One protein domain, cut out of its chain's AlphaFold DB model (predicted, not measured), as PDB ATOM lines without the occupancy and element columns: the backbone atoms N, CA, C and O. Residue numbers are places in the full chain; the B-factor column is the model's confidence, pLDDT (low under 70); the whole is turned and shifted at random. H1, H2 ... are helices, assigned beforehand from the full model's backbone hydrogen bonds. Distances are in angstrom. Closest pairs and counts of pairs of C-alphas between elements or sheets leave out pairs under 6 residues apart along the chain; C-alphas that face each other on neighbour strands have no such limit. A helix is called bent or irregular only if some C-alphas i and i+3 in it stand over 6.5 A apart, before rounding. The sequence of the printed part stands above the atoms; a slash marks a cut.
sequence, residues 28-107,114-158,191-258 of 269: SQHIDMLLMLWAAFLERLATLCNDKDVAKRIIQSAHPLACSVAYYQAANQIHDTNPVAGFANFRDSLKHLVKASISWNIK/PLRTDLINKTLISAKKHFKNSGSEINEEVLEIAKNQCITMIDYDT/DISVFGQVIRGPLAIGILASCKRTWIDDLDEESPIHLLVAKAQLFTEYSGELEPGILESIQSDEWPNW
ATOM      1  N   SER A  28      12.813 -26.681 -51.631       85.38
ATOM      2  CA  SER A  28      13.198 -25.286 -51.406       85.38
ATOM      3  C   SER A  28      13.179 -24.494 -52.707       85.38
ATOM      4  O   SER A  28      12.742 -23.346 -52.695       85.38
ATOM      5  N   GLN A  29      13.519 -25.131 -53.830       85.62
ATOM      6  CA  GLN A  29      13.363 -24.546 -55.162       85.62
ATOM      7  C   GLN A  29      11.905 -24.140 -55.435       85.62
ATOM      8  O   GLN A  29      11.640 -22.979 -55.745       85.62
ATOM      9  N   HIS A  30      10.936 -25.044 -55.232       86.25
ATOM     10  CA  HIS A  30       9.509 -24.730 -55.402       86.25
ATOM     11  C   HIS A  30       9.041 -23.599 -54.472       86.25
ATOM     12  O   HIS A  30       8.234 -22.753 -54.863       86.25
ATOM     13  N   ILE A  31       9.536 -23.567 -53.230       89.88
ATOM     14  CA  ILE A  31       9.236 -22.484 -52.284       89.88
ATOM     15  C   ILE A  31       9.773 -21.149 -52.803       89.88
ATOM     16  O   ILE A  31       9.064 -20.147 -52.730       89.88
ATOM     17  N   ASP A  32      10.984 -21.122 -53.348       89.62
ATOM     18  CA  ASP A  32      11.611 -19.894 -53.831       89.62
ATOM     19  C   ASP A  32      10.960 -19.392 -55.121       89.62
ATOM     20  O   ASP A  32      10.705 -18.192 -55.237       89.62
ATOM     21  N   MET A  33      10.547 -20.295 -56.015       86.06
ATOM     22  CA  MET A  33       9.695 -19.951 -57.159       86.06
ATOM     23  C   MET A  33       8.377 -19.318 -56.704       86.06
ATOM     24  O   MET A  33       7.986 -18.266 -57.210       86.06
ATOM     25  N   LEU A  34       7.705 -19.908 -55.708       89.56
ATOM     26  CA  LEU A  34       6.475 -19.347 -55.146       89.56
ATOM     27  C   LEU A  34       6.706 -17.974 -54.503       89.56
ATOM     28  O   LEU A  34       5.920 -17.058 -54.731       89.56
ATOM     29  N   LEU A  35       7.769 -17.804 -53.714       91.12
ATOM     30  CA  LEU A  35       8.107 -16.519 -53.094       91.12
ATOM     31  C   LEU A  35       8.352 -15.434 -54.149       91.12
ATOM     32  O   LEU A  35       7.872 -14.313 -53.978       91.12
ATOM     33  N   MET A  36       9.037 -15.771 -55.244       87.31
ATOM     34  CA  MET A  36       9.274 -14.851 -56.357       87.31
ATOM     35  C   MET A  36       7.994 -14.496 -57.113       87.31
ATOM     36  O   MET A  36       7.749 -13.317 -57.374       87.31
ATOM     37  N   LEU A  37       7.144 -15.487 -57.401       85.56
ATOM     38  CA  LEU A  37       5.825 -15.272 -58.000       85.56
ATOM     39  C   LEU A  37       4.977 -14.320 -57.152       85.56
ATOM     40  O   LEU A  37       4.391 -13.373 -57.673       85.56
ATOM     41  N   TRP A  38       4.948 -14.532 -55.836       88.44
ATOM     42  CA  TRP A  38       4.223 -13.666 -54.910       88.44
ATOM     43  C   TRP A  38       4.827 -12.268 -54.799       88.44
ATOM     44  O   TRP A  38       4.073 -11.299 -54.743       88.44
ATOM     45  N   ALA A  39       6.154 -12.132 -54.798       88.12
ATOM     46  CA  ALA A  39       6.808 -10.826 -54.805       88.12
ATOM     47  C   ALA A  39       6.388 -10.009 -56.037       88.12
ATOM     48  O   ALA A  39       5.878  -8.898 -55.890       88.12
ATOM     49  N   ALA A  40       6.503 -10.594 -57.233       84.81
ATOM     50  CA  ALA A  40       6.106  -9.959 -58.488       84.81
ATOM     51  C   ALA A  40       4.609  -9.614 -58.519       84.81
ATOM     52  O   ALA A  40       4.220  -8.506 -58.891       84.81
ATOM     53  N   PHE A  41       3.764 -10.547 -58.072       86.19
ATOM     54  CA  PHE A  41       2.320 -10.355 -57.994       86.19
ATOM     55  C   PHE A  41       1.947  -9.167 -57.097       86.19
ATOM     56  O   PHE A  41       1.139  -8.321 -57.482       86.19
ATOM     57  N   LEU A  42       2.563  -9.067 -55.916       86.81
ATOM     58  CA  LEU A  42       2.328  -7.970 -54.980       86.81
ATOM     59  C   LEU A  42       2.877  -6.638 -55.511       86.81
ATOM     60  O   LEU A  42       2.190  -5.624 -55.428       86.81
ATOM     61  N   GLU A  43       4.072  -6.607 -56.101       86.75
ATOM     62  CA  GLU A  43       4.603  -5.382 -56.720       86.75
ATOM     63  C   GLU A  43       3.693  -4.866 -57.839       86.75
ATOM     64  O   GLU A  43       3.416  -3.661 -57.940       86.75
ATOM     65  N   ARG A  44       3.149  -5.779 -58.650       85.75
ATOM     66  CA  ARG A  44       2.177  -5.416 -59.675       85.75
ATOM     67  C   ARG A  44       0.875  -4.908 -59.061       85.75
ATOM     68  O   ARG A  44       0.395  -3.856 -59.482       85.75
ATOM     69  N   LEU A  45       0.349  -5.578 -58.033       85.50
ATOM     70  CA  LEU A  45      -0.831  -5.113 -57.299       85.50
ATOM     71  C   LEU A  45      -0.632  -3.693 -56.755       85.50
ATOM     72  O   LEU A  45      -1.518  -2.851 -56.889       85.50
ATOM     73  N   ALA A  46       0.541  -3.404 -56.185       85.81
ATOM     74  CA  ALA A  46       0.881  -2.079 -55.680       85.81
ATOM     75  C   ALA A  46       0.895  -1.022 -56.792       85.81
ATOM     76  O   ALA A  46       0.430   0.093 -56.578       85.81
ATOM     77  N   THR A  47       1.386  -1.377 -57.982       86.00
ATOM     78  CA  THR A  47       1.424  -0.482 -59.150       86.00
ATOM     79  C   THR A  47       0.021  -0.155 -59.669       86.00
ATOM     80  O   THR A  47      -0.227   0.954 -60.137       86.00
ATOM     81  N   LEU A  48      -0.897  -1.120 -59.584       85.50
ATOM     82  CA  LEU A  48      -2.298  -0.964 -59.981       85.50
ATOM     83  C   LEU A  48      -3.152  -0.282 -58.897       85.50
ATOM     84  O   LEU A  48      -4.247   0.206 -59.180       85.50
ATOM     85  N   CYS A  49      -2.670  -0.236 -57.653       83.81
ATOM     86  CA  CYS A  49      -3.366   0.392 -56.541       83.81
ATOM     87  C   CYS A  49      -3.190   1.920 -56.569       83.81
ATOM     88  O   CYS A  49      -2.085   2.445 -56.460       83.81
ATOM     89  N   ASN A  50      -4.301   2.654 -56.662       80.50
ATOM     90  CA  ASN A  50      -4.281   4.124 -56.675       80.50
ATOM     91  C   ASN A  50      -4.034   4.758 -55.292       80.50
ATOM     92  O   ASN A  50      -3.737   5.953 -55.211       80.50
ATOM     93  N   ASP A  51      -4.178   3.993 -54.210       83.00
ATOM     94  CA  ASP A  51      -3.919   4.452 -52.846       83.00
ATOM     95  C   ASP A  51      -2.441   4.241 -52.499       83.00
ATOM     96  O   ASP A  51      -1.940   3.116 -52.463       83.00
ATOM     97  N   LYS A  52      -1.732   5.346 -52.250       83.00
ATOM     98  CA  LYS A  52      -0.284   5.334 -52.010       83.00
ATOM     99  C   LYS A  52       0.099   4.627 -50.715       83.00
ATOM    100  O   LYS A  52       1.170   4.024 -50.672       83.00
ATOM    101  N   ASP A  53      -0.739   4.686 -49.688       80.56
ATOM    102  CA  ASP A  53      -0.440   4.095 -48.384       80.56
ATOM    103  C   ASP A  53      -0.687   2.585 -48.422       80.56
ATOM    104  O   ASP A  53       0.102   1.796 -47.896       80.56
ATOM    105  N   VAL A  54      -1.734   2.152 -49.130       78.94
ATOM    106  CA  VAL A  54      -1.956   0.734 -49.448       78.94
ATOM    107  C   VAL A  54      -0.827   0.195 -50.336       78.94
ATOM    108  O   VAL A  54      -0.221  -0.819 -49.992       78.94
ATOM    109  N   ALA A  55      -0.469   0.892 -51.417       82.38
ATOM    110  CA  ALA A  55       0.613   0.488 -52.317       82.38
ATOM    111  C   ALA A  55       1.968   0.383 -51.597       82.38
ATOM    112  O   ALA A  55       2.692  -0.599 -51.765       82.38
ATOM    113  N   LYS A  56       2.301   1.354 -50.736       82.75
ATOM    114  CA  LYS A  56       3.518   1.336 -49.909       82.75
ATOM    115  C   LYS A  56       3.562   0.108 -49.001       82.75
ATOM    116  O   LYS A  56       4.607  -0.537 -48.929       82.75
ATOM    117  N   ARG A  57       2.449  -0.244 -48.347       78.12
ATOM    118  CA  ARG A  57       2.357  -1.453 -47.508       78.12
ATOM    119  C   ARG A  57       2.555  -2.728 -48.322       78.12
ATOM    120  O   ARG A  57       3.349  -3.577 -47.931       78.12
ATOM    121  N   ILE A  58       1.916  -2.828 -49.488       80.62
ATOM    122  CA  ILE A  58       2.088  -3.973 -50.394       80.62
ATOM    123  C   ILE A  58       3.565  -4.126 -50.810       80.62
ATOM    124  O   ILE A  58       4.105  -5.229 -50.762       80.62
ATOM    125  N   ILE A  59       4.259  -3.030 -51.132       83.50
ATOM    126  CA  ILE A  59       5.690  -3.056 -51.494       83.50
ATOM    127  C   ILE A  59       6.577  -3.450 -50.306       83.50
ATOM    128  O   ILE A  59       7.498  -4.256 -50.456       83.50
ATOM    129  N   GLN A  60       6.310  -2.907 -49.111       82.69
ATOM    130  CA  GLN A  60       7.040  -3.257 -47.882       82.69
ATOM    131  C   GLN A  60       6.953  -4.749 -47.556       82.69
ATOM    132  O   GLN A  60       7.851  -5.298 -46.918       82.69
ATOM    133  N   SER A  61       5.895  -5.383 -48.035       81.12
ATOM    134  CA  SER A  61       5.622  -6.799 -47.932       81.12
ATOM    135  C   SER A  61       6.200  -7.656 -49.058       81.12
ATOM    136  O   SER A  61       6.620  -8.779 -48.794       81.12
ATOM    137  N   ALA A  62       6.240  -7.144 -50.290       85.00
ATOM    138  CA  ALA A  62       6.752  -7.859 -51.457       85.00
ATOM    139  C   ALA A  62       8.282  -7.992 -51.433       85.00
ATOM    140  O   ALA A  62       8.822  -9.091 -51.558       85.00
ATOM    141  N   HIS A  63       8.990  -6.885 -51.188       86.00
ATOM    142  CA  HIS A  63      10.454  -6.837 -51.247       86.00
ATOM    143  C   HIS A  63      11.141  -7.842 -50.296       86.00
ATOM    144  O   HIS A  63      12.075  -8.524 -50.723       86.00
ATOM    145  N   PRO A  64      10.694  -8.034 -49.036       87.56
ATOM    146  CA  PRO A  64      11.295  -9.046 -48.177       87.56
ATOM    147  C   PRO A  64      11.133 -10.489 -48.683       87.56
ATOM    148  O   PRO A  64      11.978 -11.314 -48.347       87.56
ATOM    149  N   LEU A  65      10.126 -10.815 -49.505       89.06
ATOM    150  CA  LEU A  65      10.021 -12.151 -50.111       89.06
ATOM    151  C   LEU A  65      11.178 -12.396 -51.088       89.06
ATOM    152  O   LEU A  65      11.888 -13.390 -50.952       89.06
ATOM    153  N   ALA A  66      11.436 -11.448 -51.993       87.19
ATOM    154  CA  ALA A  66      12.553 -11.529 -52.936       87.19
ATOM    155  C   ALA A  66      13.917 -11.528 -52.222       87.19
ATOM    156  O   ALA A  66      14.796 -12.325 -52.549       87.19
ATOM    157  N   CYS A  67      14.089 -10.700 -51.181       87.19
ATOM    158  CA  CYS A  67      15.305 -10.740 -50.361       87.19
ATOM    159  C   CYS A  67      15.511 -12.112 -49.708       87.19
ATOM    160  O   CYS A  67      16.636 -12.597 -49.659       87.19
ATOM    161  N   SER A  68      14.446 -12.740 -49.199       90.62
ATOM    162  CA  SER A  68      14.535 -14.072 -48.596       90.62
ATOM    163  C   SER A  68      15.094 -15.108 -49.572       90.62
ATOM    164  O   SER A  68      15.897 -15.946 -49.160       90.62
ATOM    165  N   VAL A  69      14.690 -15.060 -50.843       91.44
ATOM    166  CA  VAL A  69      15.208 -15.942 -51.903       91.44
ATOM    167  C   VAL A  69      16.686 -15.656 -52.157       91.44
ATOM    168  O   VAL A  69      17.516 -16.547 -51.996       91.44
ATOM    169  N   ALA A  70      17.042 -14.393 -52.410       88.56
ATOM    170  CA  ALA A  70      18.423 -13.994 -52.690       88.56
ATOM    171  C   ALA A  70      19.405 -14.418 -51.582       88.56
ATOM    172  O   ALA A  70      20.470 -14.967 -51.859       88.56
ATOM    173  N   TYR A  71      19.039 -14.202 -50.314       88.50
ATOM    174  CA  TYR A  71      19.870 -14.613 -49.183       88.50
ATOM    175  C   TYR A  71      19.934 -16.132 -49.014       88.50
ATOM    176  O   TYR A  71      20.963 -16.637 -48.580       88.50
ATOM    177  N   TYR A  72      18.874 -16.872 -49.343       90.62
ATOM    178  CA  TYR A  72      18.908 -18.332 -49.257       90.62
ATOM    179  C   TYR A  72      19.804 -18.940 -50.343       90.62
ATOM    180  O   TYR A  72      20.664 -19.760 -50.039       90.62
ATOM    181  N   GLN A  73      19.702 -18.451 -51.576       88.38
ATOM    182  CA  GLN A  73      20.567 -18.888 -52.675       88.38
ATOM    183  C   GLN A  73      22.034 -18.531 -52.418       88.38
ATOM    184  O   GLN A  73      22.910 -19.382 -52.554       88.38
ATOM    185  N   ALA A  74      22.309 -17.318 -51.928       85.31
ATOM    186  CA  ALA A  74      23.654 -16.932 -51.503       85.31
ATOM    187  C   ALA A  74      24.175 -17.779 -50.330       85.31
ATOM    188  O   ALA A  74      25.384 -17.953 -50.179       85.31
ATOM    189  N   ALA A  75      23.285 -18.285 -49.470       85.75
ATOM    190  CA  ALA A  75      23.660 -19.205 -48.409       85.75
ATOM    191  C   ALA A  75      24.152 -20.530 -49.003       85.75
ATOM    192  O   ALA A  75      25.281 -20.917 -48.708       85.75
ATOM    193  N   ASN A  76      23.361 -21.148 -49.886       85.19
ATOM    194  CA  ASN A  76      23.707 -22.405 -50.556       85.19
ATOM    195  C   ASN A  76      25.006 -22.287 -51.370       85.19
ATOM    196  O   ASN A  76      25.895 -23.116 -51.225       85.19
ATOM    197  N   GLN A  77      25.176 -21.217 -52.153       84.69
ATOM    198  CA  GLN A  77      26.363 -21.027 -52.999       84.69
ATOM    199  C   GLN A  77      27.674 -20.864 -52.213       84.69
ATOM    200  O   GLN A  77      28.740 -21.259 -52.681       84.69
ATOM    201  N   ILE A  78      27.627 -20.202 -51.053       83.88
ATOM    202  CA  ILE A  78      28.839 -19.841 -50.302       83.88
ATOM    203  C   ILE A  78      29.177 -20.898 -49.249       83.88
ATOM    204  O   ILE A  78      30.343 -20.987 -48.860       83.88
ATOM    205  N   HIS A  79      28.199 -21.692 -48.798       78.44
ATOM    206  CA  HIS A  79      28.337 -22.607 -47.665       78.44
ATOM    207  C   HIS A  79      29.580 -23.492 -47.753       78.44
ATOM    208  O   HIS A  79      30.390 -23.461 -46.829       78.44
ATOM    209  N   ASP A  80      29.797 -24.154 -48.889       76.38
ATOM    210  CA  ASP A  80      30.919 -25.081 -49.097       76.38
ATOM    211  C   ASP A  80      32.297 -24.415 -48.956       76.38
ATOM    212  O   ASP A  80      33.292 -25.060 -48.633       76.38
ATOM    213  N   THR A  81      32.374 -23.103 -49.192       79.44
ATOM    214  CA  THR A  81      33.627 -22.332 -49.101       79.44
ATOM    215  C   THR A  81      33.761 -21.563 -47.789       79.44
ATOM    216  O   THR A  81      34.872 -21.322 -47.314       79.44
ATOM    217  N   ASN A  82      32.640 -21.138 -47.207       76.38
ATOM    218  CA  ASN A  82      32.580 -20.383 -45.966       76.38
ATOM    219  C   ASN A  82      31.251 -20.662 -45.242       76.38
ATOM    220  O   ASN A  82      30.296 -19.881 -45.362       76.38
ATOM    221  N   PRO A  83      31.198 -21.728 -44.427       72.62
ATOM    222  CA  PRO A  83      29.972 -22.138 -43.750       72.62
ATOM    223  C   PRO A  83      29.407 -21.064 -42.817       72.62
ATOM    224  O   PRO A  83      28.192 -20.900 -42.719       72.62
ATOM    225  N   VAL A  84      30.269 -20.270 -42.169       71.56
ATOM    226  CA  VAL A  84      29.850 -19.170 -41.283       71.56
ATOM    227  C   VAL A  84      29.104 -18.086 -42.064       71.56
ATOM    228  O   VAL A  84      28.049 -17.627 -41.619       71.56
ATOM    229  N   ALA A  85      29.622 -17.688 -43.228       71.75
ATOM    230  CA  ALA A  85      28.940 -16.742 -44.110       71.75
ATOM    231  C   ALA A  85      27.646 -17.340 -44.686       71.75
ATOM    232  O   ALA A  85      26.628 -16.651 -44.723       71.75
ATOM    233  N   GLY A  86      27.658 -18.631 -45.036       79.12
ATOM    234  CA  GLY A  86      26.462 -19.370 -45.437       79.12
ATOM    235  C   GLY A  86      25.353 -19.289 -44.382       79.12
ATOM    236  O   GLY A  86      24.244 -18.849 -44.679       79.12
ATOM    237  N   PHE A  87      25.650 -19.591 -43.113       76.19
ATOM    238  CA  PHE A  87      24.663 -19.476 -42.029       76.19
ATOM    239  C   PHE A  87      24.210 -18.044 -41.751       76.19
ATOM    240  O   PHE A  87      23.057 -17.832 -41.369       76.19
ATOM    241  N   ALA A  88      25.087 -17.052 -41.925       76.00
ATOM    242  CA  ALA A  88      24.702 -15.651 -41.797       76.00
ATOM    243  C   ALA A  88      23.658 -15.267 -42.859       76.00
ATOM    244  O   ALA A  88      22.625 -14.695 -42.507       76.00
ATOM    245  N   ASN A  89      23.882 -15.668 -44.114       81.19
ATOM    246  CA  ASN A  89      22.935 -15.483 -45.213       81.19
ATOM    247  C   ASN A  89      21.630 -16.259 -44.974       81.19
ATOM    248  O   ASN A  89      20.545 -15.693 -45.088       81.19
ATOM    249  N   PHE A  90      21.706 -17.518 -44.532       84.56
ATOM    250  CA  PHE A  90      20.522 -18.307 -44.180       84.56
ATOM    251  C   PHE A  90      19.677 -17.625 -43.093       84.56
ATOM    252  O   PHE A  90      18.455 -17.512 -43.200       84.56
ATOM    253  N   ARG A  91      20.326 -17.095 -42.053       79.94
ATOM    254  CA  ARG A  91      19.651 -16.324 -41.005       79.94
ATOM    255  C   ARG A  91      18.996 -15.064 -41.570       79.94
ATOM    256  O   ARG A  91      17.874 -14.742 -41.183       79.94
ATOM    257  N   ASP A  92      19.676 -14.336 -42.449       80.69
ATOM    258  CA  ASP A  92      19.124 -13.116 -43.041       80.69
ATOM    259  C   ASP A  92      17.926 -13.431 -43.955       80.69
ATOM    260  O   ASP A  92      16.929 -12.706 -43.918       80.69
ATOM    261  N   SER A  93      17.924 -14.585 -44.628       89.69
ATOM    262  CA  SER A  93      16.740 -15.116 -45.313       89.69
ATOM    263  C   SER A  93      15.534 -15.263 -44.365       89.69
ATOM    264  O   SER A  93      14.461 -14.710 -44.627       89.69
ATOM    265  N   LEU A  94      15.719 -15.891 -43.194       84.81
ATOM    266  CA  LEU A  94      14.661 -16.021 -42.175       84.81
ATOM    267  C   LEU A  94      14.163 -14.662 -41.655       84.81
ATOM    268  O   LEU A  94      12.960 -14.473 -41.455       84.81
ATOM    269  N   LYS A  95      15.061 -13.690 -41.449       81.00
ATOM    270  CA  LYS A  95      14.676 -12.333 -41.017       81.00
ATOM    271  C   LYS A  95      13.778 -11.653 -42.042       81.00
ATOM    272  O   LYS A  95      12.813 -10.988 -41.665       81.00
ATOM    273  N   HIS A  96      14.091 -11.810 -43.323       85.62
ATOM    274  CA  HIS A  96      13.309 -11.233 -44.408       85.62
ATOM    275  C   HIS A  96      11.922 -11.878 -44.528       85.62
ATOM    276  O   HIS A  96      10.936 -11.152 -44.666       85.62
ATOM    277  N   LEU A  97      11.809 -13.194 -44.320       86.50
ATOM    278  CA  LEU A  97      10.514 -13.871 -44.180       86.50
ATOM    279  C   LEU A  97       9.682 -13.294 -43.026       86.50
ATOM    280  O   LEU A  97       8.525 -12.910 -43.208       86.50
ATOM    281  N   VAL A  98      10.271 -13.142 -41.837       80.06
ATOM    282  CA  VAL A  98       9.554 -12.547 -40.696       80.06
ATOM    283  C   VAL A  98       9.185 -11.085 -40.951       80.06
ATOM    284  O   VAL A  98       8.097 -10.656 -40.572       80.06
ATOM    285  N   LYS A  99      10.027 -10.319 -41.653       79.00
ATOM    286  CA  LYS A  99       9.718  -8.940 -42.056       79.00
ATOM    287  C   LYS A  99       8.531  -8.861 -43.024       79.00
ATOM    288  O   LYS A  99       7.718  -7.946 -42.873       79.00
ATOM    289  N   ALA A 100       8.401  -9.801 -43.965       81.81
ATOM    290  CA  ALA A 100       7.215  -9.900 -44.821       81.81
ATOM    291  C   ALA A 100       5.949 -10.099 -43.972       81.81
ATOM    292  O   ALA A 100       4.982  -9.351 -44.109       81.81
ATOM    293  N   SER A 101       6.010 -11.030 -43.011       75.94
ATOM    294  CA  SER A 101       4.909 -11.318 -42.079       75.94
ATOM    295  C   SER A 101       4.526 -10.107 -41.214       75.94
ATOM    296  O   SER A 101       3.341  -9.820 -41.044       75.94
ATOM    297  N   ILE A 102       5.502  -9.341 -40.710       67.75
ATOM    298  CA  ILE A 102       5.251  -8.100 -39.952       67.75
ATOM    299  C   ILE A 102       4.526  -7.069 -40.818       67.75
ATOM    300  O   ILE A 102       3.517  -6.517 -40.390       67.75
ATOM    301  N   SER A 103       5.020  -6.836 -42.035       69.06
ATOM    302  CA  SER A 103       4.502  -5.789 -42.925       69.06
ATOM    303  C   SER A 103       3.034  -6.022 -43.310       69.06
ATOM    304  O   SER A 103       2.302  -5.065 -43.530       69.06
ATOM    305  N   TRP A 104       2.571  -7.280 -43.306       68.12
ATOM    306  CA  TRP A 104       1.163  -7.633 -43.535       68.12
ATOM    307  C   TRP A 104       0.244  -7.451 -42.331       68.12
ATOM    308  O   TRP A 104      -0.954  -7.243 -42.504       68.12
ATOM    309  N   ASN A 105       0.773  -7.589 -41.115       63.09
ATOM    310  CA  ASN A 105      -0.034  -7.585 -39.894       63.09
ATOM    311  C   ASN A 105      -0.160  -6.195 -39.253       63.09
ATOM    312  O   ASN A 105      -0.869  -6.068 -38.259       63.09
ATOM    313  N   ILE A 106       0.511  -5.181 -39.799       58.09
ATOM    314  CA  ILE A 106       0.392  -3.786 -39.368       58.09
ATOM    315  C   ILE A 106      -0.687  -3.122 -40.229       58.09
ATOM    316  O   ILE A 106      -0.484  -2.873 -41.421       58.09
ATOM    317  N   LYS A 107      -1.858  -2.859 -39.641       57.66
ATOM    318  CA  LYS A 107      -2.984  -2.230 -40.344       57.66
ATOM    319  C   LYS A 107      -2.843  -0.712 -40.427       57.66
ATOM    320  O   LYS A 107      -3.360  -0.129 -41.377       57.66
ATOM    321  N   PRO A 114       3.433  -6.525 -34.031       59.53
ATOM    322  CA  PRO A 114       3.190  -7.699 -33.211       59.53
ATOM    323  C   PRO A 114       4.517  -8.335 -32.785       59.53
ATOM    324  O   PRO A 114       5.519  -8.283 -33.507       59.53
ATOM    325  N   LEU A 115       4.524  -8.950 -31.599       64.00
ATOM    326  CA  LEU A 115       5.704  -9.650 -31.098       64.00
ATOM    327  C   LEU A 115       6.152 -10.691 -32.130       64.00
ATOM    328  O   LEU A 115       5.347 -11.486 -32.623       64.00
ATOM    329  N   ARG A 116       7.451 -10.697 -32.452       68.31
ATOM    330  CA  ARG A 116       8.028 -11.587 -33.476       68.31
ATOM    331  C   ARG A 116       7.705 -13.055 -33.195       68.31
ATOM    332  O   ARG A 116       7.355 -13.793 -34.109       68.31
ATOM    333  N   THR A 117       7.742 -13.453 -31.927       67.75
ATOM    334  CA  THR A 117       7.381 -14.796 -31.463       67.75
ATOM    335  C   THR A 117       5.931 -15.157 -31.789       67.75
ATOM    336  O   THR A 117       5.663 -16.250 -32.286       67.75
ATOM    337  N   ASP A 118       4.990 -14.235 -31.576       71.88
ATOM    338  CA  ASP A 118       3.572 -14.463 -31.871       71.88
ATOM    339  C   ASP A 118       3.327 -14.587 -33.375       71.88
ATOM    340  O   ASP A 118       2.515 -15.405 -33.809       71.88
ATOM    341  N   LEU A 119       4.056 -13.818 -34.182       72.62
ATOM    342  CA  LEU A 119       4.009 -13.915 -35.638       72.62
ATOM    343  C   LEU A 119       4.567 -15.234 -36.157       72.62
ATOM    344  O   LEU A 119       3.935 -15.854 -37.013       72.62
ATOM    345  N   ILE A 120       5.710 -15.688 -35.637       75.44
ATOM    346  CA  ILE A 120       6.292 -16.989 -35.993       75.44
ATOM    347  C   ILE A 120       5.295 -18.103 -35.649       75.44
ATOM    348  O   ILE A 120       4.986 -18.934 -36.500       75.44
ATOM    349  N   ASN A 121       4.693 -18.064 -34.456       77.56
ATOM    350  CA  ASN A 121       3.674 -19.031 -34.044       77.56
ATOM    351  C   ASN A 121       2.451 -19.028 -34.973       77.56
ATOM    352  O   ASN A 121       2.028 -20.085 -35.440       77.56
ATOM    353  N   LYS A 122       1.891 -17.850 -35.282       78.12
ATOM    354  CA  LYS A 122       0.758 -17.720 -36.215       78.12
ATOM    355  C   LYS A 122       1.104 -18.250 -37.606       78.12
ATOM    356  O   LYS A 122       0.305 -18.965 -38.202       78.12
ATOM    357  N   THR A 123       2.305 -17.945 -38.087       80.00
ATOM    358  CA  THR A 123       2.797 -18.385 -39.396       80.00
ATOM    359  C   THR A 123       2.875 -19.910 -39.466       80.00
ATOM    360  O   THR A 123       2.356 -20.516 -40.400       80.00
ATOM    361  N   LEU A 124       3.447 -20.553 -38.449       80.56
ATOM    362  CA  LEU A 124       3.559 -22.013 -38.403       80.56
ATOM    363  C   LEU A 124       2.198 -22.706 -38.243       80.56
ATOM    364  O   LEU A 124       1.981 -23.773 -38.817       80.56
ATOM    365  N   ILE A 125       1.238 -22.083 -37.547       82.44
ATOM    366  CA  ILE A 125      -0.156 -22.558 -37.519       82.44
ATOM    367  C   ILE A 125      -0.769 -22.513 -38.925       82.44
ATOM    368  O   ILE A 125      -1.423 -23.478 -39.334       82.44
ATOM    369  N   SER A 126      -0.546 -21.433 -39.683       79.81
ATOM    370  CA  SER A 126      -0.995 -21.334 -41.078       79.81
ATOM    371  C   SER A 126      -0.362 -22.418 -41.955       79.81
ATOM    372  O   SER A 126      -1.082 -23.067 -42.713       79.81
ATOM    373  N   ALA A 127       0.938 -22.685 -41.796       81.00
ATOM    374  CA  ALA A 127       1.632 -23.756 -42.513       81.00
ATOM    375  C   ALA A 127       1.005 -25.127 -42.226       81.00
ATOM    376  O   ALA A 127       0.648 -25.866 -43.142       81.00
ATOM    377  N   LYS A 128       0.783 -25.440 -40.945       82.12
ATOM    378  CA  LYS A 128       0.128 -26.680 -40.514       82.12
ATOM    379  C   LYS A 128      -1.268 -26.841 -41.119       82.12
ATOM    380  O   LYS A 128      -1.628 -27.923 -41.584       82.12
ATOM    381  N   LYS A 129      -2.069 -25.769 -41.109       81.69
ATOM    382  CA  LYS A 129      -3.419 -25.770 -41.689       81.69
ATOM    383  C   LYS A 129      -3.375 -25.995 -43.203       81.69
ATOM    384  O   LYS A 129      -4.191 -26.763 -43.707       81.69
ATOM    385  N   HIS A 130      -2.431 -25.362 -43.899       82.50
ATOM    386  CA  HIS A 130      -2.232 -25.528 -45.340       82.50
ATOM    387  C   HIS A 130      -1.954 -26.984 -45.707       82.50
ATOM    388  O   HIS A 130      -2.694 -27.576 -46.491       82.50
ATOM    389  N   PHE A 131      -0.957 -27.591 -45.060       77.56
ATOM    390  CA  PHE A 131      -0.587 -28.983 -45.302       77.56
ATOM    391  C   PHE A 131      -1.780 -29.927 -45.128       77.56
ATOM    392  O   PHE A 131      -2.151 -30.625 -46.075       77.56
ATOM    393  N   LYS A 132      -2.481 -29.823 -43.991       78.69
ATOM    394  CA  LYS A 132      -3.695 -30.604 -43.716       78.69
ATOM    395  C   LYS A 132      -4.745 -30.501 -44.831       78.69
ATOM    396  O   LYS A 132      -5.381 -31.499 -45.156       78.69
ATOM    397  N   ASN A 133      -4.938 -29.313 -45.403       77.69
ATOM    398  CA  ASN A 133      -5.924 -29.082 -46.461       77.69
ATOM    399  C   ASN A 133      -5.451 -29.574 -47.838       77.69
ATOM    400  O   ASN A 133      -6.274 -29.985 -48.648       77.69
ATOM    401  N   SER A 134      -4.141 -29.565 -48.089       70.19
ATOM    402  CA  SER A 134      -3.528 -30.038 -49.340       70.19
ATOM    403  C   SER A 134      -3.374 -31.566 -49.435       70.19
ATOM    404  O   SER A 134      -2.794 -32.068 -50.396       70.19
ATOM    405  N   GLY A 135      -3.840 -32.320 -48.429       64.62
ATOM    406  CA  GLY A 135      -3.665 -33.777 -48.364       64.62
ATOM    407  C   GLY A 135      -2.215 -34.219 -48.130       64.62
ATOM    408  O   GLY A 135      -1.882 -35.374 -48.368       64.62
ATOM    409  N   SER A 136      -1.356 -33.302 -47.678       67.81
ATOM    410  CA  SER A 136       0.055 -33.544 -47.373       67.81
ATOM    411  C   SER A 136       0.288 -33.382 -45.869       67.81
ATOM    412  O   SER A 136      -0.250 -32.462 -45.259       67.81
ATOM    413  N   GLU A 137       1.094 -34.234 -45.242       63.31
ATOM    414  CA  GLU A 137       1.432 -34.075 -43.821       63.31
ATOM    415  C   GLU A 137       2.771 -33.353 -43.655       63.31
ATOM    416  O   GLU A 137       3.763 -33.667 -44.313       63.31
ATOM    417  N   ILE A 138       2.799 -32.371 -42.753       70.50
ATOM    418  CA  ILE A 138       4.041 -31.827 -42.209       70.50
ATOM    419  C   ILE A 138       4.257 -32.438 -40.829       70.50
ATOM    420  O   ILE A 138       3.329 -32.511 -40.026       70.50
ATOM    421  N   ASN A 139       5.478 -32.897 -40.563       73.69
ATOM    422  CA  ASN A 139       5.821 -33.481 -39.274       73.69
ATOM    423  C   ASN A 139       5.719 -32.404 -38.173       73.69
ATOM    424  O   ASN A 139       6.328 -31.339 -38.273       73.69
ATOM    425  N   GLU A 140       4.952 -32.680 -37.116       72.62
ATOM    426  CA  GLU A 140       4.775 -31.768 -35.978       72.62
ATOM    427  C   GLU A 140       6.107 -31.470 -35.269       72.62
ATOM    428  O   GLU A 140       6.332 -30.355 -34.805       72.62
ATOM    429  N   GLU A 141       7.020 -32.442 -35.247       68.06
ATOM    430  CA  GLU A 141       8.382 -32.269 -34.740       68.06
ATOM    431  C   GLU A 141       9.158 -31.241 -35.572       68.06
ATOM    432  O   GLU A 141       9.830 -30.377 -35.017       68.06
ATOM    433  N   VAL A 142       8.993 -31.259 -36.899       68.75
ATOM    434  CA  VAL A 142       9.604 -30.272 -37.804       68.75
ATOM    435  C   VAL A 142       9.041 -28.875 -37.545       68.75
ATOM    436  O   VAL A 142       9.802 -27.913 -37.524       68.75
ATOM    437  N   LEU A 143       7.738 -28.743 -37.279       70.12
ATOM    438  CA  LEU A 143       7.134 -27.454 -36.918       70.12
ATOM    439  C   LEU A 143       7.676 -26.905 -35.591       70.12
ATOM    440  O   LEU A 143       7.951 -25.708 -35.490       70.12
ATOM    441  N   GLU A 144       7.846 -27.759 -34.581       68.00
ATOM    442  CA  GLU A 144       8.380 -27.346 -33.279       68.00
ATOM    443  C   GLU A 144       9.878 -27.007 -33.362       68.00
ATOM    444  O   GLU A 144      10.320 -26.016 -32.774       68.00
ATOM    445  N   ILE A 145      10.656 -27.752 -34.157       65.00
ATOM    446  CA  ILE A 145      12.048 -27.402 -34.472       65.00
ATOM    447  C   ILE A 145      12.087 -26.051 -35.193       65.00
ATOM    448  O   ILE A 145      12.791 -25.150 -34.737       65.00
ATOM    449  N   ALA A 146      11.301 -25.864 -36.256       66.69
ATOM    450  CA  ALA A 146      11.251 -24.613 -37.011       66.69
ATOM    451  C   ALA A 146      10.954 -23.417 -36.103       66.69
ATOM    452  O   ALA A 146      11.645 -22.401 -36.168       66.69
ATOM    453  N   LYS A 147       9.966 -23.554 -35.213       73.12
ATOM    454  CA  LYS A 147       9.590 -22.536 -34.230       73.12
ATOM    455  C   LYS A 147      10.756 -22.160 -33.322       73.12
ATOM    456  O   LYS A 147      11.133 -20.988 -33.260       73.12
ATOM    457  N   ASN A 148      11.327 -23.143 -32.629       65.25
ATOM    458  CA  ASN A 148      12.371 -22.912 -31.634       65.25
ATOM    459  C   ASN A 148      13.648 -22.353 -32.277       65.25
ATOM    460  O   ASN A 148      14.280 -21.448 -31.725       65.25
ATOM    461  N   GLN A 149      13.991 -22.835 -33.474       66.25
ATOM    462  CA  GLN A 149      15.157 -22.370 -34.217       66.25
ATOM    463  C   GLN A 149      14.956 -20.970 -34.805       66.25
ATOM    464  O   GLN A 149      15.822 -20.118 -34.624       66.25
ATOM    465  N   CYS A 150      13.804 -20.672 -35.421       69.56
ATOM    466  CA  CYS A 150      13.517 -19.329 -35.939       69.56
ATOM    467  C   CYS A 150      13.578 -18.268 -34.836       69.56
ATOM    468  O   CYS A 150      14.222 -17.237 -35.022       69.56
ATOM    469  N   ILE A 151      12.941 -18.524 -33.685       67.62
ATOM    470  CA  ILE A 151      12.957 -17.603 -32.538       67.62
ATOM    471  C   ILE A 151      14.402 -17.356 -32.097       67.62
ATOM    472  O   ILE A 151      14.839 -16.211 -32.033       67.62
ATOM    473  N   THR A 152      15.173 -18.426 -31.892       63.84
ATOM    474  CA  THR A 152      16.553 -18.302 -31.408       63.84
ATOM    475  C   THR A 152      17.456 -17.553 -32.395       63.84
ATOM    476  O   THR A 152      18.204 -16.659 -31.995       63.84
ATOM    477  N   MET A 153      17.378 -17.869 -33.692       64.25
ATOM    478  CA  MET A 153      18.219 -17.249 -34.726       64.25
ATOM    479  C   MET A 153      17.887 -15.768 -34.959       64.25
ATOM    480  O   MET A 153      18.777 -14.984 -35.295       64.25
ATOM    481  N   ILE A 154      16.624 -15.376 -34.780       63.41
ATOM    482  CA  ILE A 154      16.166 -13.988 -34.939       63.41
ATOM    483  C   ILE A 154      16.467 -13.157 -33.690       63.41
ATOM    484  O   ILE A 154      16.871 -11.996 -33.815       63.41
ATOM    485  N   ASP A 155      16.308 -13.733 -32.497       61.62
ATOM    486  CA  ASP A 155      16.594 -13.048 -31.238       61.62
ATOM    487  C   ASP A 155      18.092 -12.794 -31.056       61.62
ATOM    488  O   ASP A 155      18.463 -11.737 -30.553       61.62
ATOM    489  N   TYR A 156      18.963 -13.674 -31.567       52.69
ATOM    490  CA  TYR A 156      20.416 -13.469 -31.554       52.69
ATOM    491  C   TYR A 156      20.837 -12.106 -32.143       52.69
ATOM    492  O   TYR A 156      21.756 -11.471 -31.636       52.69
ATOM    493  N   ASP A 157      20.132 -11.590 -33.153       44.09
ATOM    494  CA  ASP A 157      20.470 -10.322 -33.818       44.09
ATOM    495  C   ASP A 157      19.990  -9.071 -33.059       44.09
ATOM    496  O   ASP A 157      20.549  -7.985 -33.207       44.09
ATOM    497  N   THR A 158      18.971  -9.201 -32.201       43.12
ATOM    498  CA  THR A 158      18.484  -8.079 -31.374       43.12
ATOM    499  C   THR A 158      19.352  -7.853 -30.130       43.12
ATOM    500  O   THR A 158      19.312  -6.776 -29.522       43.12
ATOM    501  N   ASP A 191      24.789 -29.277 -43.928       70.38
ATOM    502  CA  ASP A 191      24.345 -28.581 -45.136       70.38
ATOM    503  C   ASP A 191      23.127 -27.670 -44.876       70.38
ATOM    504  O   ASP A 191      22.169 -28.035 -44.182       70.38
ATOM    505  N   ILE A 192      23.157 -26.474 -45.468       74.62
ATOM    506  CA  ILE A 192      22.084 -25.476 -45.441       74.62
ATOM    507  C   ILE A 192      20.796 -25.997 -46.075       74.62
ATOM    508  O   ILE A 192      19.722 -25.582 -45.633       74.62
ATOM    509  N   SER A 193      20.863 -26.923 -47.032       74.12
ATOM    510  CA  SER A 193      19.675 -27.552 -47.629       74.12
ATOM    511  C   SER A 193      18.768 -28.180 -46.555       74.12
ATOM    512  O   SER A 193      17.565 -27.906 -46.493       74.12
ATOM    513  N   VAL A 194      19.352 -28.902 -45.591       74.69
ATOM    514  CA  VAL A 194      18.632 -29.539 -44.476       74.69
ATOM    515  C   VAL A 194      17.974 -28.492 -43.575       74.69
ATOM    516  O   VAL A 194      16.802 -28.621 -43.203       74.69
ATOM    517  N   PHE A 195      18.688 -27.413 -43.246       75.00
ATOM    518  CA  PHE A 195      18.126 -26.302 -42.469       75.00
ATOM    519  C   PHE A 195      17.022 -25.563 -43.238       75.00
ATOM    520  O   PHE A 195      16.013 -25.161 -42.648       75.00
ATOM    521  N   GLY A 196      17.176 -25.428 -44.553       77.19
ATOM    522  CA  GLY A 196      16.173 -24.909 -45.473       77.19
ATOM    523  C   GLY A 196      14.865 -25.667 -45.366       77.19
ATOM    524  O   GLY A 196      13.826 -25.072 -45.082       77.19
ATOM    525  N   GLN A 197      14.921 -26.990 -45.479       76.88
ATOM    526  CA  GLN A 197      13.736 -27.843 -45.442       76.88
ATOM    527  C   GLN A 197      13.057 -27.876 -44.068       76.88
ATOM    528  O   GLN A 197      11.826 -27.886 -43.993       76.88
ATOM    529  N   VAL A 198      13.837 -27.888 -42.983       74.50
ATOM    530  CA  VAL A 198      13.309 -28.070 -41.621       74.50
ATOM    531  C   VAL A 198      12.871 -26.753 -40.979       74.50
ATOM    532  O   VAL A 198      11.899 -26.744 -40.234       74.50
ATOM    533  N   ILE A 199      13.553 -25.639 -41.252       79.31
ATOM    534  CA  ILE A 199      13.322 -24.364 -40.553       79.31
ATOM    535  C   ILE A 199      12.672 -23.337 -41.480       79.31
ATOM    536  O   ILE A 199      11.604 -22.804 -41.168       79.31
ATOM    537  N   ARG A 200      13.301 -23.053 -42.627       86.06
ATOM    538  CA  ARG A 200      12.848 -22.000 -43.548       86.06
ATOM    539  C   ARG A 200      11.575 -22.400 -44.284       86.06
ATOM    540  O   ARG A 200      10.662 -21.588 -44.405       86.06
ATOM    541  N   GLY A 201      11.496 -23.647 -44.735       86.94
ATOM    542  CA  GLY A 201      10.398 -24.167 -45.537       86.94
ATOM    543  C   GLY A 201       9.034 -24.015 -44.859       86.94
ATOM    544  O   GLY A 201       8.146 -23.380 -45.432       86.94
ATOM    545  N   PRO A 202       8.848 -24.506 -43.617       83.12
ATOM    546  CA  PRO A 202       7.590 -24.339 -42.894       83.12
ATOM    547  C   PRO A 202       7.213 -22.870 -42.679       83.12
ATOM    548  O   PRO A 202       6.040 -22.510 -42.797       83.12
ATOM    549  N   LEU A 203       8.199 -22.009 -42.405       86.00
ATOM    550  CA  LEU A 203       7.976 -20.578 -42.227       86.00
ATOM    551  C   LEU A 203       7.508 -19.919 -43.534       86.00
ATOM    552  O   LEU A 203       6.497 -19.217 -43.535       86.00
ATOM    553  N   ALA A 204       8.201 -20.180 -44.643       91.00
ATOM    554  CA  ALA A 204       7.862 -19.654 -45.962       91.00
ATOM    555  C   ALA A 204       6.469 -20.114 -46.413       91.00
ATOM    556  O   ALA A 204       5.660 -19.297 -46.839       91.00
ATOM    557  N   ILE A 205       6.135 -21.393 -46.229       90.25
ATOM    558  CA  ILE A 205       4.806 -21.929 -46.556       90.25
ATOM    559  C   ILE A 205       3.713 -21.251 -45.726       90.25
ATOM    560  O   ILE A 205       2.677 -20.864 -46.260       90.25
ATOM    561  N   GLY A 206       3.942 -21.058 -44.424       86.25
ATOM    562  CA  GLY A 206       3.000 -20.348 -43.560       86.25
ATOM    563  C   GLY A 206       2.782 -18.892 -43.968       86.25
ATOM    564  O   GLY A 206       1.657 -18.390 -43.900       86.25
ATOM    565  N   ILE A 207       3.849 -18.227 -44.414       88.06
ATOM    566  CA  ILE A 207       3.843 -16.862 -44.949       88.06
ATOM    567  C   ILE A 207       3.022 -16.809 -46.232       88.06
ATOM    568  O   ILE A 207       2.091 -16.017 -46.309       88.06
ATOM    569  N   LEU A 208       3.299 -17.690 -47.191       90.38
ATOM    570  CA  LEU A 208       2.576 -17.770 -48.461       90.38
ATOM    571  C   LEU A 208       1.087 -18.077 -48.259       90.38
ATOM    572  O   LEU A 208       0.237 -17.388 -48.816       90.38
ATOM    573  N   ALA A 209       0.755 -19.043 -47.399       87.06
ATOM    574  CA  ALA A 209      -0.632 -19.382 -47.077       87.06
ATOM    575  C   ALA A 209      -1.378 -18.200 -46.434       87.06
ATOM    576  O   ALA A 209      -2.543 -17.944 -46.738       87.06
ATOM    577  N   SER A 210      -0.702 -17.457 -45.553       82.69
ATOM    578  CA  SER A 210      -1.272 -16.254 -44.936       82.69
ATOM    579  C   SER A 210      -1.420 -15.121 -45.958       82.69
ATOM    580  O   SER A 210      -2.442 -14.444 -45.967       82.69
ATOM    581  N   CYS A 211      -0.445 -14.964 -46.856       84.12
ATOM    582  CA  CYS A 211      -0.455 -13.987 -47.941       84.12
ATOM    583  C   CYS A 211      -1.639 -14.214 -48.885       84.12
ATOM    584  O   CYS A 211      -2.416 -13.291 -49.121       84.12
ATOM    585  N   LYS A 212      -1.828 -15.457 -49.345       85.75
ATOM    586  CA  LYS A 212      -2.959 -15.852 -50.189       85.75
ATOM    587  C   LYS A 212      -4.283 -15.521 -49.524       85.75
ATOM    588  O   LYS A 212      -5.111 -14.832 -50.111       85.75
ATOM    589  N   ARG A 213      -4.434 -15.912 -48.262       80.56
ATOM    590  CA  ARG A 213      -5.639 -15.602 -47.507       80.56
ATOM    591  C   ARG A 213      -5.899 -14.094 -47.429       80.56
ATOM    592  O   ARG A 213      -7.009 -13.662 -47.688       80.56
ATOM    593  N   THR A 214      -4.892 -13.288 -47.104       77.69
ATOM    594  CA  THR A 214      -5.056 -11.836 -46.942       77.69
ATOM    595  C   THR A 214      -5.329 -11.111 -48.259       77.69
ATOM    596  O   THR A 214      -6.199 -10.247 -48.303       77.69
ATOM    597  N   TRP A 215      -4.585 -11.426 -49.321       76.94
ATOM    598  CA  TRP A 215      -4.605 -10.648 -50.566       76.94
ATOM    599  C   TRP A 215      -5.540 -11.208 -51.639       76.94
ATOM    600  O   TRP A 215      -5.861 -10.507 -52.598       76.94
ATOM    601  N   ILE A 216      -5.990 -12.453 -51.489       78.38
ATOM    602  CA  ILE A 216      -6.866 -13.120 -52.453       78.38
ATOM    603  C   ILE A 216      -8.204 -13.443 -51.806       78.38
ATOM    604  O   ILE A 216      -9.216 -12.922 -52.271       78.38
ATOM    605  N   ASP A 217      -8.203 -14.241 -50.739       75.31
ATOM    606  CA  ASP A 217      -9.434 -14.850 -50.218       75.31
ATOM    607  C   ASP A 217     -10.281 -13.863 -49.394       75.31
ATOM    608  O   ASP A 217     -11.475 -13.720 -49.631       75.31
ATOM    609  N   ASP A 218      -9.660 -13.142 -48.457       72.19
ATOM    610  CA  ASP A 218     -10.344 -12.265 -47.493       72.19
ATOM    611  C   ASP A 218     -10.468 -10.813 -48.008       72.19
ATOM    612  O   ASP A 218     -11.014  -9.940 -47.330       72.19
ATOM    613  N   LEU A 219      -9.963 -10.526 -49.215       66.75
ATOM    614  CA  LEU A 219      -9.880  -9.162 -49.740       66.75
ATOM    615  C   LEU A 219     -11.260  -8.571 -50.109       66.75
ATOM    616  O   LEU A 219     -11.365  -7.363 -50.304       66.75
ATOM    617  N   ASP A 220     -12.323  -9.377 -50.160       58.72
ATOM    618  CA  ASP A 220     -13.618  -8.982 -50.733       58.72
ATOM    619  C   ASP A 220     -14.634  -8.404 -49.719       58.72
ATOM    620  O   ASP A 220     -15.601  -7.769 -50.140       58.72
ATOM    621  N   GLU A 221     -14.429  -8.547 -48.401       56.34
ATOM    622  CA  GLU A 221     -15.440  -8.136 -47.398       56.34
ATOM    623  C   GLU A 221     -15.236  -6.725 -46.803       56.34
ATOM    624  O   GLU A 221     -16.218  -6.077 -46.442       56.34
ATOM    625  N   GLU A 222     -14.004  -6.198 -46.746       59.25
ATOM    626  CA  GLU A 222     -13.706  -4.897 -46.098       59.25
ATOM    627  C   GLU A 222     -12.772  -3.974 -46.907       59.25
ATOM    628  O   GLU A 222     -12.392  -2.896 -46.442       59.25
ATOM    629  N   SER A 223     -12.392  -4.359 -48.128       66.69
ATOM    630  CA  SER A 223     -11.405  -3.588 -48.889       66.69
ATOM    631  C   SER A 223     -11.994  -2.365 -49.588       66.69
ATOM    632  O   SER A 223     -13.098  -2.418 -50.138       66.69
ATOM    633  N   PRO A 224     -11.231  -1.263 -49.676       71.62
ATOM    634  CA  PRO A 224     -11.614  -0.129 -50.503       71.62
ATOM    635  C   PRO A 224     -11.837  -0.531 -51.968       71.62
ATOM    636  O   PRO A 224     -11.073  -1.311 -52.539       71.62
ATOM    637  N   ILE A 225     -12.831   0.078 -52.627       79.50
ATOM    638  CA  ILE A 225     -13.212  -0.256 -54.013       79.50
ATOM    639  C   ILE A 225     -12.049  -0.167 -55.013       79.50
ATOM    640  O   ILE A 225     -11.986  -0.931 -55.971       79.50
ATOM    641  N   HIS A 226     -11.095   0.737 -54.782       76.25
ATOM    642  CA  HIS A 226      -9.923   0.894 -55.641       76.25
ATOM    643  C   HIS A 226      -8.982  -0.321 -55.584       76.25
ATOM    644  O   HIS A 226      -8.351  -0.639 -56.588       76.25
ATOM    645  N   LEU A 227      -8.906  -1.018 -54.445       78.88
ATOM    646  CA  LEU A 227      -8.098  -2.225 -54.288       78.88
ATOM    647  C   LEU A 227      -8.766  -3.421 -54.975       78.88
ATOM    648  O   LEU A 227      -8.083  -4.216 -55.612       78.88
ATOM    649  N   LEU A 228     -10.102  -3.491 -54.934       82.81
ATOM    650  CA  LEU A 228     -10.879  -4.493 -55.674       82.81
ATOM    651  C   LEU A 228     -10.704  -4.339 -57.192       82.81
ATOM    652  O   LEU A 228     -10.511  -5.329 -57.896       82.81
ATOM    653  N   VAL A 229     -10.714  -3.101 -57.702       85.44
ATOM    654  CA  VAL A 229     -10.449  -2.821 -59.124       85.44
ATOM    655  C   VAL A 229      -9.019  -3.215 -59.506       85.44
ATOM    656  O   VAL A 229      -8.828  -3.870 -60.530       85.44
ATOM    657  N   ALA A 230      -8.028  -2.879 -58.672       84.31
ATOM    658  CA  ALA A 230      -6.637  -3.271 -58.895       84.31
ATOM    659  C   ALA A 230      -6.464  -4.802 -58.918       84.31
ATOM    660  O   ALA A 230      -5.818  -5.323 -59.822       84.31
ATOM    661  N   LYS A 231      -7.099  -5.527 -57.984       84.50
ATOM    662  CA  LYS A 231      -7.127  -7.001 -57.939       84.50
ATOM    663  C   LYS A 231      -7.756  -7.591 -59.206       84.50
ATOM    664  O   LYS A 231      -7.173  -8.483 -59.812       84.50
ATOM    665  N   ALA A 232      -8.904  -7.078 -59.648       85.50
ATOM    666  CA  ALA A 232      -9.570  -7.564 -60.859       85.50
ATOM    667  C   ALA A 232      -8.719  -7.356 -62.126       85.50
ATOM    668  O   ALA A 232      -8.625  -8.245 -62.976       85.50
ATOM    669  N   GLN A 233      -8.064  -6.197 -62.240       86.69
ATOM    670  CA  GLN A 233      -7.136  -5.936 -63.338       86.69
ATOM    671  C   GLN A 233      -5.923  -6.870 -63.271       86.69
ATOM    672  O   GLN A 233      -5.564  -7.466 -64.282       86.69
ATOM    673  N   LEU A 234      -5.343  -7.059 -62.084       86.50
ATOM    674  CA  LEU A 234      -4.219  -7.966 -61.872       86.50
ATOM    675  C   LEU A 234      -4.545  -9.402 -62.293       86.50
ATOM    676  O   LEU A 234      -3.716 -10.054 -62.916       86.50
ATOM    677  N   PHE A 235      -5.754  -9.881 -61.994       86.75
ATOM    678  CA  PHE A 235      -6.199 -11.223 -62.380       86.75
ATOM    679  C   PHE A 235      -6.321 -11.355 -63.898       86.75
ATOM    680  O   PHE A 235      -5.925 -12.368 -64.466       86.75
ATOM    681  N   THR A 236      -6.819 -10.310 -64.563       85.31
ATOM    682  CA  THR A 236      -6.903 -10.278 -66.028       85.31
ATOM    683  C   THR A 236      -5.512 -10.344 -66.660       85.31
ATOM    684  O   THR A 236      -5.305 -11.097 -67.608       85.31
ATOM    685  N   GLU A 237      -4.553  -9.580 -66.131       83.75
ATOM    686  CA  GLU A 237      -3.175  -9.600 -66.628       83.75
ATOM    687  C   GLU A 237      -2.479 -10.938 -66.320       83.75
ATOM    688  O   GLU A 237      -1.819 -11.491 -67.195       83.75
ATOM    689  N   TYR A 238      -2.694 -11.515 -65.131       82.31
ATOM    690  CA  TYR A 238      -2.161 -12.829 -64.755       82.31
ATOM    691  C   TYR A 238      -2.612 -13.924 -65.726       82.31
ATOM    692  O   TYR A 238      -1.772 -14.640 -66.267       82.31
ATOM    693  N   SER A 239      -3.919 -14.031 -65.984       81.69
ATOM    694  CA  SER A 239      -4.454 -15.062 -66.881       81.69
ATOM    695  C   SER A 239      -4.046 -14.867 -68.340       81.69
ATOM    696  O   SER A 239      -3.935 -15.831 -69.091       81.69
ATOM    697  N   GLY A 240      -3.808 -13.621 -68.761       79.19
ATOM    698  CA  GLY A 240      -3.368 -13.320 -70.122       79.19
ATOM    699  C   GLY A 240      -1.872 -13.534 -70.365       79.19
ATOM    700  O   GLY A 240      -1.495 -13.935 -71.463       79.19
ATOM    701  N   GLU A 241      -1.022 -13.239 -69.376       77.62
ATOM    702  CA  GLU A 241       0.435 -13.134 -69.568       77.62
ATOM    703  C   GLU A 241       1.241 -14.195 -68.805       77.62
ATOM    704  O   GLU A 241       2.258 -14.669 -69.313       77.62
ATOM    705  N   LEU A 242       0.812 -14.582 -67.599       72.69
ATOM    706  CA  LEU A 242       1.619 -15.377 -66.666       72.69
ATOM    707  C   LEU A 242       1.143 -16.832 -66.538       72.69
ATOM    708  O   LEU A 242       1.962 -17.749 -66.464       72.69
ATOM    709  N   GLU A 243      -0.172 -17.046 -66.544       78.50
ATOM    710  CA  GLU A 243      -0.802 -18.361 -66.379       78.50
ATOM    711  C   GLU A 243      -0.299 -19.425 -67.375       78.50
ATOM    712  O   GLU A 243       0.018 -20.523 -66.914       78.50
ATOM    713  N   PRO A 244      -0.117 -19.144 -68.685       79.44
ATOM    714  CA  PRO A 244       0.380 -20.153 -69.625       79.44
ATOM    715  C   PRO A 244       1.774 -20.689 -69.269       79.44
ATOM    716  O   PRO A 244       2.000 -21.893 -69.338       79.44
ATOM    717  N   GLY A 245       2.695 -19.814 -68.849       76.88
ATOM    718  CA  GLY A 245       4.054 -20.218 -68.470       76.88
ATOM    719  C   GLY A 245       4.097 -20.977 -67.141       76.88
ATOM    720  O   GLY A 245       4.884 -21.906 -66.980       76.88
ATOM    721  N   ILE A 246       3.217 -20.625 -66.196       78.31
ATOM    722  CA  ILE A 246       3.058 -21.381 -64.946       78.31
ATOM    723  C   ILE A 246       2.481 -22.771 -65.231       78.31
ATOM    724  O   ILE A 246       2.970 -23.747 -64.675       78.31
ATOM    725  N   LEU A 247       1.474 -22.878 -66.104       80.44
ATOM    726  CA  LEU A 247       0.913 -24.163 -66.529       80.44
ATOM    727  C   LEU A 247       1.970 -25.053 -67.184       80.44
ATOM    728  O   LEU A 247       2.048 -26.235 -66.859       80.44
ATOM    729  N   GLU A 248       2.797 -24.483 -68.064       80.25
ATOM    730  CA  GLU A 248       3.907 -25.201 -68.688       80.25
ATOM    731  C   GLU A 248       4.893 -25.734 -67.637       80.25
ATOM    732  O   GLU A 248       5.186 -26.926 -67.654       80.25
ATOM    733  N   SER A 249       5.319 -24.909 -66.669       78.94
ATOM    734  CA  SER A 249       6.221 -25.348 -65.587       78.94
ATOM    735  C   SER A 249       5.587 -26.387 -64.657       78.94
ATOM    736  O   SER A 249       6.232 -27.363 -64.290       78.94
ATOM    737  N   ILE A 250       4.302 -26.248 -64.307       80.50
ATOM    738  CA  ILE A 250       3.588 -27.257 -63.506       80.50
ATOM    739  C   ILE A 250       3.593 -28.613 -64.221       80.50
ATOM    740  O   ILE A 250       3.768 -29.645 -63.574       80.50
ATOM    741  N   GLN A 251       3.395 -28.610 -65.543       80.56
ATOM    742  CA  GLN A 251       3.379 -29.820 -66.363       80.56
ATOM    743  C   GLN A 251       4.780 -30.401 -66.589       80.56
ATOM    744  O   GLN A 251       4.911 -31.623 -66.617       80.56
ATOM    745  N   SER A 252       5.806 -29.561 -66.762       78.75
ATOM    746  CA  SER A 252       7.180 -30.016 -67.005       78.75
ATOM    747  C   SER A 252       7.880 -30.496 -65.738       78.75
ATOM    748  O   SER A 252       8.590 -31.497 -65.787       78.75
ATOM    749  N   ASP A 253       7.657 -29.805 -64.620       72.81
ATOM    750  CA  ASP A 253       8.418 -29.982 -63.377       72.81
ATOM    751  C   ASP A 253       7.614 -30.743 -62.303       72.81
ATOM    752  O   ASP A 253       8.047 -30.848 -61.158       72.81
ATOM    753  N   GLU A 254       6.433 -31.263 -62.667       80.38
ATOM    754  CA  GLU A 254       5.533 -32.064 -61.820       80.38
ATOM    755  C   GLU A 254       5.303 -31.451 -60.427       80.38
ATOM    756  O   GLU A 254       5.484 -32.096 -59.388       80.38
ATOM    757  N   TRP A 255       4.888 -30.180 -60.400       85.31
ATOM    758  CA  TRP A 255       4.744 -29.439 -59.148       85.31
ATOM    759  C   TRP A 255       3.861 -30.188 -58.139       85.31
ATOM    760  O   TRP A 255       2.749 -30.619 -58.464       85.31
ATOM    761  N   PRO A 256       4.278 -30.292 -56.867       85.50
ATOM    762  CA  PRO A 256       3.477 -30.981 -55.872       85.50
ATOM    763  C   PRO A 256       2.213 -30.176 -55.525       85.50
ATOM    764  O   PRO A 256       2.236 -28.948 -55.439       85.50
ATOM    765  N   ASN A 257       1.112 -30.868 -55.211       85.12
ATOM    766  CA  ASN A 257      -0.190 -30.249 -54.899       85.12
ATOM    767  C   ASN A 257      -0.125 -29.158 -53.812       85.12
ATOM    768  O   ASN A 257      -0.868 -28.171 -53.852       85.12
ATOM    769  N   TRP A 258       0.762 -29.314 -52.823       86.94
ATOM    770  CA  TRP A 258       0.946 -28.307 -51.776       86.94
ATOM    771  C   TRP A 258       1.522 -26.993 -52.324       86.94
ATOM    772  O   TRP A 258       1.213 -25.944 -51.765       86.94
TER     773      TRP A 258
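This is residues 28 to 107, 114 to 158 and 191 to 258 of the 269 residues of an uncharacterized protein of Candidatus Poseidoniales archaeon (UniProt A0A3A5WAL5). Four long helices, H6, H1, H2 and H3, form a bundle, and the helical hairpin of H4 and H5 crosses H6 and H3 on one side. On the far side the bent helix H7 packs on H1 with its arm H7a. There are 193 residues printed, with seven named helices, H1 to H7, and no named strand: all helix. The whole is compact, with a radius of gyration of the C-alphas of 16.9 A and spans of 47 by 40 by 33 A.

Find C-alpha 192 at (22.084, -25.476, -45.441); from there H6, residues 192 to 220, runs 39.7 A, with a kink of 42 degrees near residue 199. It is irregular: C-alphas 217 and 220 are 7.2 A apart. H1 is residues 28 to 48, H2 52 to 79 and 40.2 A long, H3 83 to 105, H4 116 to 133, H5 140 to 158. H7, residues 225 to 252, was assigned as one helix by its hydrogen bonds but is bent, with C-alphas 241 and 244 7.0 A apart; its arms are H7a, residues 225 to 241, and H7b, residues 244 to 252, which ends with C-alpha 252 at (7.180, -30.016, -67.005).

Look first at H6, the hub, which touches five helices. Its residues 202 to 210 alone touch H4, about perpendicular at 82 degrees; the closest C-alphas, Ala 127 and Gly 206, are 3.8 A apart. H2 and H3 form a hairpin, closest at C-alphas Ala 75 and Gly 86, 4.1 A. H7a touches H1, closest at C-alphas Leu 48 and Ala 230, 5.0 A; H7b touches no helix. Every O i to N i+4 pair is within hydrogen-bond range in H1, H3, H4, H7a and H7b, against 21 of 24 in H2, 13 of 15 in H5 and 19 of 25 in H6.

Two cuts, residues 108 to 113 and 159 to 190, leave C-alpha gaps of 10.9 A and 25.4 A. No link printed whole is long. Mean pLDDT of the printed part is 78.5; 34 residues are under 70, among them 148 to 158.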